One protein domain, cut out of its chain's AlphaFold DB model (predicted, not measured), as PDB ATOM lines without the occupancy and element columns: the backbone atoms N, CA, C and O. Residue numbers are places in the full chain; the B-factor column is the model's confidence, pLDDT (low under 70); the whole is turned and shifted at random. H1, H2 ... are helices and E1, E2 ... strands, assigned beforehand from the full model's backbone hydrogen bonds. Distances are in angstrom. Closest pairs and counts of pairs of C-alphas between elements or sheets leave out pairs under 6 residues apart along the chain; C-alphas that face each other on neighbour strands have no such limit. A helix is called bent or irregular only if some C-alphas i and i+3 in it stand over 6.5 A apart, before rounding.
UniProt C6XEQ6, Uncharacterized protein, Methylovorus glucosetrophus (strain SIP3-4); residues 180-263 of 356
ATOM      1  N   GLU A 180     124.726  75.080 115.300       83.69
ATOM      2  CA  GLU A 180     125.923  74.544 115.954       83.69
ATOM      3  C   GLU A 180     126.943  75.650 116.246       83.69
ATOM      4  O   GLU A 180     127.449  75.740 117.365       83.69
ATOM      5  N   ASP A 181     127.199  76.535 115.278       85.44
ATOM      6  CA  ASP A 181     128.093  77.681 115.465       85.44
ATOM      7  C   ASP A 181     127.555  78.643 116.529       85.44
ATOM      8  O   ASP A 181     128.322  79.112 117.367       85.44
ATOM      9  N   LEU A 182     126.244  78.903 116.537       87.62
ATOM     10  CA  LEU A 182     125.603  79.731 117.559       87.62
ATOM     11  C   LEU A 182     125.703  79.107 118.945       87.62
ATOM     12  O   LEU A 182     125.990  79.810 119.909       87.62
ATOM     13  N   THR A 183     125.505  77.793 119.048       90.50
ATOM     14  CA  THR A 183     125.644  77.074 120.319       90.50
ATOM     15  C   THR A 183     127.084  77.139 120.819       90.50
ATOM     16  O   THR A 183     127.314  77.439 121.988       90.50
ATOM     17  N   ARG A 184     128.063  76.933 119.928       93.19
ATOM     18  CA  ARG A 184     129.489  77.043 120.258       93.19
ATOM     19  C   ARG A 184     129.853  78.453 120.725       93.19
ATOM     20  O   ARG A 184     130.540  78.595 121.732       93.19
ATOM     21  N   ASP A 185     129.396  79.482 120.018       90.75
ATOM     22  CA  ASP A 185     129.643  80.880 120.383       90.75
ATOM     23  C   ASP A 185     128.963  81.254 121.705       90.75
ATOM     24  O   ASP A 185     129.535  81.972 122.524       90.75
ATOM     25  N   PHE A 186     127.744  80.766 121.932       95.94
ATOM     26  CA  PHE A 186     127.023  80.946 123.186       95.94
ATOM     27  C   PHE A 186     127.811  80.353 124.359       95.94
ATOM     28  O   PHE A 186     128.112  81.075 125.305       95.94
ATOM     29  N   ASP A 187     128.233  79.090 124.254       96.94
ATOM     30  CA  ASP A 187     129.002  78.410 125.301       96.94
ATOM     31  C   ASP A 187     130.353  79.095 125.564       96.94
ATOM     32  O   ASP A 187     130.767  79.247 126.711       96.94
ATOM     33  N   ALA A 188     131.019  79.574 124.510       96.88
ATOM     34  CA  ALA A 188     132.290  80.290 124.617       96.88
ATOM     35  C   ALA A 188     132.170  81.692 125.245       96.88
ATOM     36  O   ALA A 188     133.185  82.281 125.619       96.88
ATOM     37  N   THR A 189     130.954  82.242 125.339       97.19
ATOM     38  CA  THR A 189     130.686  83.605 125.833       97.19
ATOM     39  C   THR A 189     129.898  83.634 127.141       97.19
ATOM     40  O   THR A 189     129.417  84.698 127.536       97.19
ATOM     41  N   LEU A 190     129.771  82.493 127.825       97.94
ATOM     42  CA  LEU A 190     129.229  82.464 129.181       97.94
ATOM     43  C   LEU A 190     130.087  83.323 130.121       97.94
ATOM     44  O   LEU A 190     131.308  83.416 129.973       97.94
ATOM     45  N   ASP A 191     129.411  83.991 131.051       97.69
ATOM     46  CA  ASP A 191     129.942  84.943 132.030       97.69
ATOM     47  C   ASP A 191     130.667  86.160 131.422       97.69
ATOM     48  O   ASP A 191     131.355  86.903 132.123       97.69
ATOM     49  N   GLN A 192     130.484  86.409 130.123       97.56
ATOM     50  CA  GLN A 192     131.019  87.576 129.423       97.56
ATOM     51  C   GLN A 192     129.890  88.527 129.022       97.56
ATOM     52  O   GLN A 192     128.832  88.102 128.556       97.56
ATOM     53  N   ASP A 193     130.131  89.831 129.172       97.06
ATOM     54  CA  ASP A 193     129.277  90.862 128.581       97.06
ATOM     55  C   ASP A 193     129.650  91.019 127.106       97.06
ATOM     56  O   ASP A 193     130.717  91.539 126.768       97.06
ATOM     57  N   ILE A 194     128.778  90.532 126.228       96.94
ATOM     58  CA  ILE A 194     128.934  90.669 124.784       96.94
ATOM     59  C   ILE A 194     127.765  91.496 124.283       96.94
ATOM     60  O   ILE A 194     126.618  91.061 124.373       96.94
ATOM     61  N   SER A 195     128.060  92.671 123.726       93.44
ATOM     62  CA  SER A 195     127.045  93.593 123.205       93.44
ATOM     63  C   SER A 195     125.931  93.865 124.224       93.44
ATOM     64  O   SER A 195     124.759  93.702 123.901       93.44
ATOM     65  N   GLY A 196     126.288  94.207 125.467       94.62
ATOM     66  CA  GLY A 196     125.329  94.577 126.511       94.62
ATOM     67  C   GLY A 196     124.460  93.424 127.015       94.62
ATOM     68  O   GLY A 196     123.470  93.670 127.706       94.62
ATOM     69  N   VAL A 197     124.792  92.179 126.652       97.50
ATOM     70  CA  VAL A 197     124.093  90.965 127.080       97.50
ATOM     71  C   VAL A 197     125.092  90.017 127.728       97.50
ATOM     72  O   VAL A 197     125.950  89.428 127.062       97.50
ATOM     73  N   MET A 198     124.930  89.828 129.033       97.94
ATOM     74  CA  MET A 198     125.680  88.867 129.833       97.94
ATOM     75  C   MET A 198     124.818  87.637 130.103       97.94
ATOM     76  O   MET A 198     123.652  87.765 130.480       97.94
ATOM     77  N   VAL A 199     125.396  86.450 129.930       98.00
ATOM     78  CA  VAL A 199     124.724  85.175 130.212       98.00
ATOM     79  C   VAL A 199     125.594  84.355 131.142       98.00
ATOM     80  O   VAL A 199     126.683  83.964 130.746       98.00
ATOM     81  N   GLY A 200     125.121  84.086 132.352       97.50
ATOM     82  CA  GLY A 200     125.765  83.166 133.288       97.50
ATOM     83  C   GLY A 200     124.992  81.863 133.433       97.50
ATOM     84  O   GLY A 200     123.826  81.767 133.037       97.50
ATOM     85  N   LEU A 201     125.629  80.854 134.024       97.56
ATOM     86  CA  LEU A 201     124.988  79.594 134.396       97.56
ATOM     87  C   LEU A 201     124.920  79.487 135.923       97.56
ATOM     88  O   LEU A 201     125.944  79.535 136.599       97.56
ATOM     89  N   SER A 202     123.717  79.314 136.471       97.12
ATOM     90  CA  SER A 202     123.490  79.160 137.909       97.12
ATOM     91  C   SER A 202     122.573  77.968 138.166       97.12
ATOM     92  O   SER A 202     121.351  78.081 138.100       97.12
ATOM     93  N   GLY A 203     123.172  76.817 138.484       96.06
ATOM     94  CA  GLY A 203     122.434  75.572 138.697       96.06
ATOM     95  C   GLY A 203     121.834  75.040 137.395       96.06
ATOM     96  O   GLY A 203     122.556  74.794 136.433       96.06
ATOM     97  N   ASP A 204     120.516  74.864 137.375       97.31
ATOM     98  CA  ASP A 204     119.722  74.394 136.234       97.31
ATOM     99  C   ASP A 204     119.119  75.539 135.403       97.31
ATOM    100  O   ASP A 204     118.230  75.314 134.576       97.31
ATOM    101  N   LYS A 205     119.610  76.771 135.592       98.00
ATOM    102  CA  LYS A 205     119.139  77.950 134.863       98.00
ATOM    103  C   LYS A 205     120.273  78.791 134.286       98.00
ATOM    104  O   LYS A 205     121.309  79.003 134.920       98.00
ATOM    105  N   TYR A 206     120.029  79.353 133.109       98.12
ATOM    106  CA  TYR A 206     120.767  80.494 132.583       98.12
ATOM    107  C   TYR A 206     120.291  81.779 133.261       98.12
ATOM    108  O   TYR A 206     119.088  81.993 133.403       98.12
ATOM    109  N   GLN A 207     121.226  82.647 133.638       98.06
ATOM    110  CA  GLN A 207     120.963  83.997 134.133       98.06
ATOM    111  C   GLN A 207     121.361  85.010 133.062       98.06
ATOM    112  O   GLN A 207     122.538  85.162 132.753       98.06
ATOM    113  N   ILE A 208     120.383  85.700 132.486       98.12
ATOM    114  CA  ILE A 208     120.567  86.626 131.369       98.12
ATOM    115  C   ILE A 208     120.352  88.052 131.871       98.12
ATOM    116  O   ILE A 208     119.276  88.403 132.363       98.12
ATOM    117  N   LYS A 209     121.379  88.891 131.743       97.50
ATOM    118  CA  LYS A 209     121.398  90.277 132.211       97.50
ATOM    119  C   LYS A 209     121.689  91.228 131.056       97.50
ATOM    120  O   LYS A 209     122.592  90.986 130.264       97.50
ATOM    121  N   PHE A 210     120.927  92.313 130.989       96.44
ATOM    122  CA  PHE A 210     121.078  93.386 130.010       96.44
ATOM    123  C   PHE A 210     120.392  94.652 130.537       96.44
ATOM    124  O   PHE A 210     119.517  94.576 131.409       96.44
ATOM    125  N   ASP A 211     120.780  95.812 130.012       92.31
ATOM    126  CA  ASP A 211     120.114  97.080 130.322       92.31
ATOM    127  C   ASP A 211     118.668  97.095 129.817       92.31
ATOM    128  O   ASP A 211     118.309  96.375 128.889       92.31
ATOM    129  N   PHE A 212     117.811  97.936 130.400       87.44
ATOM    130  CA  PHE A 212     116.400  97.974 130.014       87.44
ATOM    131  C   PHE A 212     116.222  98.242 128.507       87.44
ATOM    132  O   PHE A 212     116.411  99.354 128.008       87.44
ATOM    133  N   ASN A 213     115.786  97.206 127.794       88.94
ATOM    134  CA  ASN A 213     115.398  97.256 126.396       88.94
ATOM    135  C   ASN A 213     114.114  96.420 126.230       88.94
ATOM    136  O   ASN A 213     114.140  95.209 126.481       88.94
ATOM    137  N   PRO A 214     112.985  97.043 125.848       84.25
ATOM    138  CA  PRO A 214     111.697  96.357 125.776       84.25
ATOM    139  C   PRO A 214     111.677  95.255 124.711       84.25
ATOM    140  O   PRO A 214     111.047  94.223 124.927       84.25
ATOM    141  N   ASP A 215     112.392  95.431 123.601       84.00
ATOM    142  CA  ASP A 215     112.434  94.460 122.509       84.00
ATOM    143  C   ASP A 215     113.213  93.206 122.935       84.00
ATOM    144  O   ASP A 215     112.755  92.082 122.730       84.00
ATOM    145  N   MET A 216     114.333  93.382 123.644       92.44
ATOM    146  CA  MET A 216     115.079  92.269 124.244       92.44
ATOM    147  C   MET A 216     114.278  91.540 125.338       92.44
ATOM    148  O   MET A 216     114.279  90.310 125.384       92.44
ATOM    149  N   GLN A 217     113.530  92.267 126.179       91.88
ATOM    150  CA  GLN A 217     112.634  91.651 127.170       91.88
ATOM    151  C   GLN A 217     111.541  90.810 126.511       91.88
ATOM    152  O   GLN A 217     111.304  89.678 126.926       91.88
ATOM    153  N   GLN A 218     110.901  91.333 125.462       85.19
ATOM    154  CA  GLN A 218     109.886  90.590 124.720       85.19
ATOM    155  C   GLN A 218     110.445  89.313 124.089       85.19
ATOM    156  O   GLN A 218     109.714  88.331 123.994       85.19
ATOM    157  N   ARG A 219     111.715  89.300 123.660       88.50
ATOM    158  CA  ARG A 219     112.364  88.082 123.146       88.50
ATOM    159  C   ARG A 219     112.477  87.014 124.232       88.50
ATOM    160  O   ARG A 219     112.073  85.881 123.991       88.50
ATOM    161  N   LEU A 220     112.936  87.369 125.433       92.75
ATOM    162  CA  LEU A 220     113.054  86.409 126.537       92.75
ATOM    163  C   LEU A 220     111.706  85.925 127.062       92.75
ATOM    164  O   LEU A 220     111.569  84.743 127.341       92.75
ATOM    165  N   GLN A 221     110.690  86.789 127.112       90.31
ATOM    166  CA  GLN A 221     109.328  86.394 127.501       90.31
ATOM    167  C   GLN A 221     108.720  85.306 126.604       90.31
ATOM    168  O   GLN A 221     107.748  84.664 126.995       90.31
ATOM    169  N   ARG A 222     109.261  85.106 125.396       84.31
ATOM    170  CA  ARG A 222     108.827  84.052 124.465       84.31
ATOM    171  C   ARG A 222     109.537  82.720 124.701       84.31
ATOM    172  O   ARG A 222     109.125  81.717 124.119       84.31
ATOM    173  N   VAL A 223     110.600  82.698 125.504       87.38
ATOM    174  CA  VAL A 223     111.312  81.469 125.850       87.38
ATOM    175  C   VAL A 223     110.556  80.774 126.979       87.38
ATOM    176  O   VAL A 223     110.238  81.380 128.002       87.38
ATOM    177  N   ALA A 224     110.224  79.498 126.783       83.81
ATOM    178  CA  ALA A 224     109.453  78.739 127.759       83.81
ATOM    179  C   ALA A 224     110.196  78.665 129.107       83.81
ATOM    180  O   ALA A 224     111.388  78.374 129.150       83.81
ATOM    181  N   GLY A 225     109.484  78.953 130.201       90.81
ATOM    182  CA  GLY A 225     110.049  78.960 131.553       90.81
ATOM    183  C   GLY A 225     110.905  80.185 131.898       90.81
ATOM    184  O   GLY A 225     111.480  80.214 132.981       90.81
ATOM    185  N   ALA A 226     111.000  81.188 131.018       96.31
ATOM    186  CA  ALA A 226     111.728  82.415 131.317       96.31
ATOM    187  C   ALA A 226     111.002  83.270 132.367       96.31
ATOM    188  O   ALA A 226     109.841  83.651 132.192       96.31
ATOM    189  N   GLU A 227     111.710  83.640 133.431       96.88
ATOM    190  CA  GLU A 227     111.177  84.429 134.541       96.88
ATOM    191  C   GLU A 227     112.109  85.592 134.889       96.88
ATOM    192  O   GLU A 227     113.329  85.452 134.909       96.88
ATOM    193  N   PHE A 228     111.548  86.765 135.191       97.00
ATOM    194  CA  PHE A 228     112.345  87.910 135.632       97.00
ATOM    195  C   PHE A 228     112.512  87.910 137.155       97.00
ATOM    196  O   PHE A 228     111.545  88.090 137.901       97.00
ATOM    197  N   SER A 229     113.753  87.784 137.620       95.88
ATOM    198  CA  SER A 229     114.108  87.718 139.035       95.88
ATOM    199  C   SER A 229     114.645  89.061 139.537       95.88
ATOM    200  O   SER A 229     115.804  89.435 139.329       95.88
ATOM    201  N   LYS A 230     113.793  89.813 140.250       92.88
ATOM    202  CA  LYS A 230     114.207  91.054 140.935       92.88
ATOM    203  C   LYS A 230     115.173  90.781 142.087       92.88
ATOM    204  O   LYS A 230     116.084  91.572 142.310       92.88
ATOM    205  N   SER A 231     114.971  89.682 142.816       90.44
ATOM    206  CA  SER A 231     115.811  89.283 143.951       90.44
ATOM    207  C   SER A 231     117.219  88.879 143.519       90.44
ATOM    208  O   SER A 231     118.162  89.137 144.259       90.44
ATOM    209  N   ALA A 232     117.385  88.336 142.310       85.69
ATOM    210  CA  ALA A 232     118.691  88.015 141.731       85.69
ATOM    211  C   ALA A 232     119.350  89.208 141.006       85.69
ATOM    212  O   ALA A 232     120.164  89.031 140.106       85.69
ATOM    213  N   GLY A 233     119.008  90.447 141.381       89.25
ATOM    214  CA  GLY A 233     119.642  91.645 140.820       89.25
ATOM    215  C   GLY A 233     119.094  92.078 139.459       89.25
ATOM    216  O   GLY A 233     119.795  92.762 138.716       89.25
ATOM    217  N   GLY A 234     117.850  91.712 139.138       93.12
ATOM    218  CA  GLY A 234     117.195  92.110 137.892       93.12
ATOM    219  C   GLY A 234     117.700  91.329 136.682       93.12
ATOM    220  O   GLY A 234     117.974  91.920 135.640       93.12
ATOM    221  N   VAL A 235     117.829  90.011 136.831       96.94
ATOM    222  CA  VAL A 235     118.212  89.093 135.750       96.94
ATOM    223  C   VAL A 235     117.012  88.276 135.293       96.94
ATOM    224  O   VAL A 235     116.060  88.066 136.046       96.94
ATOM    225  N   TRP A 236     117.058  87.809 134.056       97.75
ATOM    226  CA  TRP A 236     116.144  86.793 133.559       97.75
ATOM    227  C   TRP A 236     116.716  85.414 133.846       97.75
ATOM    228  O   TRP A 236     117.872  85.154 133.536       97.75
ATOM    229  N   GLU A 237     115.912  84.537 134.425       97.88
ATOM    230  CA  GLU A 237     116.256  83.141 134.647       97.88
ATOM    231  C   GLU A 237     115.542  82.276 133.615       97.88
ATOM    232  O   GLU A 237     114.334  82.416 133.430       97.88
ATOM    233  N   VAL A 238     116.275  81.389 132.944       97.44
ATOM    234  CA  VAL A 238     115.711  80.492 131.928       97.44
ATOM    235  C   VAL A 238     116.222  79.067 132.141       97.44
ATOM    236  O   VAL A 238     117.434  78.901 132.277       97.44
ATOM    237  N   PRO A 239     115.358  78.037 132.156       97.62
ATOM    238  CA  PRO A 239     115.778  76.645 132.298       97.62
ATOM    239  C   PRO A 239     116.818  76.198 131.257       97.62
ATOM    240  O   PRO A 239     116.803  76.633 130.102       97.62
ATOM    241  N   VAL A 240     117.743  75.316 131.649       97.19
ATOM    242  CA  VAL A 240     118.800  74.828 130.739       97.19
ATOM    243  C   VAL A 240     118.306  73.853 129.669       97.19
ATOM    244  O   VAL A 240     118.964  73.699 128.639       97.19
ATOM    245  N   ASP A 241     117.159  73.206 129.875       93.25
ATOM    246  CA  ASP A 241     116.549  72.250 128.939       93.25
ATOM    247  C   ASP A 241     116.016  72.919 127.661       93.25
ATOM    248  O   ASP A 241     115.918  72.276 126.616       93.25
ATOM    249  N   VAL A 242     115.787  74.235 127.697       91.88
ATOM    250  CA  VAL A 242     115.439  75.063 126.531       91.88
ATOM    251  C   VAL A 242     116.659  75.773 125.919       91.88
ATOM    252  O   VAL A 242     116.522  76.825 125.295       91.88
ATOM    253  N   LYS A 243     117.873  75.208 126.052       94.31
ATOM    254  CA  LYS A 243     119.139  75.815 125.578       94.31
ATOM    255  C   LYS A 243     119.077  76.356 124.147       94.31
ATOM    256  O   LYS A 243     119.520  77.476 123.917       94.31
ATOM    257  N   SER A 244     118.535  75.603 123.189       86.44
ATOM    258  CA  SER A 244     118.460  76.038 121.782       86.44
ATOM    259  C   SER A 244     117.696  77.358 121.613       86.44
ATOM    260  O   SER A 244     118.096  78.217 120.827       86.44
ATOM    261  N   PHE A 245     116.645  77.561 122.408       86.31
ATOM    262  CA  PHE A 245     115.868  78.796 122.437       86.31
ATOM    263  C   PHE A 245     116.659  79.953 123.035       86.31
ATOM    264  O   PHE A 245     116.647  81.055 122.490       86.31
ATOM    265  N   VAL A 246     117.368  79.696 124.136       93.69
ATOM    266  CA  VAL A 246     118.207  80.697 124.804       93.69
ATOM    267  C   VAL A 246     119.337  81.154 123.888       93.69
ATOM    268  O   VAL A 246     119.550  82.355 123.749       93.69
ATOM    269  N   VAL A 247     120.010  80.219 123.213       93.12
ATOM    270  CA  VAL A 247     121.079  80.504 122.244       93.12
ATOM    271  C   VAL A 247     120.588  81.481 121.175       93.12
ATOM    272  O   VAL A 247     121.221  82.512 120.940       93.12
ATOM    273  N   ARG A 248     119.431  81.197 120.563       88.50
ATOM    274  CA  ARG A 248     118.859  82.051 119.515       88.50
ATOM    275  C   ARG A 248     118.408  83.404 120.062       88.50
ATOM    276  O   ARG A 248     118.766  84.435 119.498       88.50
ATOM    277  N   ALA A 249     117.701  83.414 121.193       90.94
ATOM    278  CA  ALA A 249     117.249  84.644 121.835       90.94
ATOM    279  C   ALA A 249     118.427  85.564 122.191       90.94
ATOM    280  O   ALA A 249     118.376  86.757 121.909       90.94
ATOM    281  N   VAL A 250     119.512  85.019 122.747       94.75
ATOM    282  CA  VAL A 250     120.712  85.785 123.109       94.75
ATOM    283  C   VAL A 250     121.441  86.302 121.873       94.75
ATOM    284  O   VAL A 250     121.863  87.458 121.866       94.75
ATOM    285  N   ALA A 251     121.569  85.498 120.815       91.31
ATOM    286  CA  ALA A 251     122.155  85.958 119.557       91.31
ATOM    287  C   ALA A 251     121.376  87.155 118.980       91.31
ATOM    288  O   ALA A 251     121.971  88.177 118.625       91.31
ATOM    289  N   ASP A 252     120.048  87.065 118.971       86.88
ATOM    290  CA  ASP A 252     119.171  88.146 118.529       86.88
ATOM    291  C   ASP A 252     119.257  89.379 119.428       86.88
ATOM    292  O   ASP A 252     119.309  90.499 118.928       86.88
ATOM    293  N   MET A 253     119.294  89.198 120.750       93.75
ATOM    294  CA  MET A 253     119.442  90.293 121.710       93.75
ATOM    295  C   MET A 253     120.764  91.040 121.513       93.75
ATOM    296  O   MET A 253     120.787  92.266 121.509       93.75
ATOM    297  N   ARG A 254     121.867  90.323 121.282       94.31
ATOM    298  CA  ARG A 254     123.180  90.932 121.013       94.31
ATOM    299  C   ARG A 254     123.171  91.754 119.726       94.31
ATOM    300  O   ARG A 254     123.739  92.845 119.685       94.31
ATOM    301  N   LYS A 255     122.504  91.252 118.681       88.94
ATOM    302  CA  LYS A 255     122.292  91.984 117.423       88.94
ATOM    303  C   LYS A 255     121.415  93.219 117.638       88.94
ATOM    304  O   LYS A 255     121.740  94.296 117.146       88.94
ATOM    305  N   GLU A 256     120.344  93.064 118.409       89.75
ATOM    306  CA  GLU A 256     119.414  94.131 118.769       89.75
ATOM    307  C   GLU A 256     120.116  95.260 119.528       89.75
ATOM    308  O   GLU A 256     119.945  96.424 119.175       89.75
ATOM    309  N   PHE A 257     120.952  94.929 120.513       93.94
ATOM    310  CA  PHE A 257     121.739  95.905 121.263       93.94
ATOM    311  C   PHE A 257     122.771  96.619 120.388       93.94
ATOM    312  O   PHE A 257     122.954  97.830 120.519       93.94
ATOM    313  N   ALA A 258     123.443  95.894 119.488       90.88
ATOM    314  CA  ALA A 258     124.406  96.495 118.570       90.88
ATOM    315  C   ALA A 258     123.734  97.529 117.650       90.88
ATOM    316  O   ALA A 258     124.255  98.633 117.493       90.88
ATOM    317  N   ALA A 259     122.557  97.204 117.104       88.44
ATOM    318  CA  ALA A 259     121.765  98.134 116.301       88.44
ATOM    319  C   ALA A 259     121.258  99.334 117.128       88.44
ATOM    320  O   ALA A 259     121.386 100.474 116.688       88.44
ATOM    321  N   ASP A 260     120.769  99.097 118.351       92.12
ATOM    322  CA  ASP A 260     120.312 100.145 119.280       92.12
ATOM    323  C   ASP A 260     121.443 101.130 119.605       92.12
ATOM    324  O   ASP A 260     121.264 102.346 119.552       92.12
ATOM    325  N   SER A 261     122.633 100.597 119.890       93.88
ATOM    326  CA  SER A 261     123.831 101.375 120.204       93.88
ATOM    327  C   SER A 261     124.317 102.192 119.011       93.88
ATOM    328  O   SER A 261     124.688 103.353 119.179       93.88
ATOM    329  N   LEU A 262     124.305 101.612 117.807       92.56
ATOM    330  CA  LEU A 262     124.695 102.309 116.584       92.56
ATOM    331  C   LEU A 262     123.806 103.533 116.342       92.56
ATOM    332  O   LEU A 262     124.311 104.644 116.213       92.56
ATOM    333  N   GLU A 263     122.489 103.349 116.370       94.94
ATOM    334  CA  GLU A 263     121.526 104.417 116.098       94.94
ATOM    335  C   GLU A 263     121.547 105.514 117.177       94.94
ATOM    336  O   GLU A 263     121.473 106.708 116.872       94.94
TER     337      GLU A 263
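What this domain is: This is residues 180 to 263 of the 356 residues of an uncharacterized protein of Methylovorus glucosetrophus (strain SIP3-4) (UniProt C6XEQ6). A twisted sheet of four strands has the long helix H3 running along one face; the short helix H2 packs beside H3, and H1 crosses H3 near residue 247. The 84 printed residues run H1, E1, E2, H2, E3, E4, H3, mixed in class; the sheet's order is E1, E2, E4, E3, antiparallel. The whole is compact, with a radius of gyration of the C-alphas of 11.7 A and spans of 36 by 31 by 22 A.

Where its parts are: The strands are E1, residues 197 to 202, 16.0 A; E2, 205 to 210, 16.3 A; E4, 235 to 239; and E3, 227 to 229. H3, residues 240 to 263, is 33.1 A long and ends at C-alpha 263 (121.526, 104.417, 116.098). It has a kink of 41 degrees near residue 247 and is irregular: C-alphas 241 and 244 are 8.3 A apart. H2 is residues 214 to 220; H1, residues 180 to 188, begins at C-alpha 180 (125.923, 74.544, 115.954).

How they stand to each other: The sheet is strongly twisted, only just, with C-alphas up to 4.3 A off its best plane. N 200 and O 207 of the hairpin E1 and E2 are 2.8 A apart, N 208 and O 236 of E2 and E4 2.8 A, and N 227 and O 237 of the hairpin E3 and E4 2.9 A, within hydrogen-bond range. H3 is on one face, two layers, at a height over the sheet of 6.9 A, over E2 and E4; it runs along the strands, at 4 degrees to E2 on the local plane. H2 only grazes the sheet, with residues 216 to 220. E2, H2 and E3 form a split strand-helix-strand unit, two strands running the same way with E4 between them, and its crossover is right-handed. H2 touches H3 with H3's residues 246 to 256 alone, opposite ways at a shallow tilt of 18 degrees; the closest C-alphas, of Met 216 and Met 253, are 5.4 A apart. H1 touches H3 with H3's residues 244 to 251 alone, about perpendicular at 82 degrees; the closest C-alphas, of Thr 183 and Val 247, are 6.0 A apart. H1 is not on the sheet, and H1 and H2 are apart. Every O i to N i+4 pair is within hydrogen-bond range in H1 and H2, and 18 of 20 in H3.

The domain as a whole: The farthest C-alphas, of Gly 203 and Glu 263, are 36.7 A apart. The printed part has no cut and no long link, and no printed residue is under 70 in pLDDT.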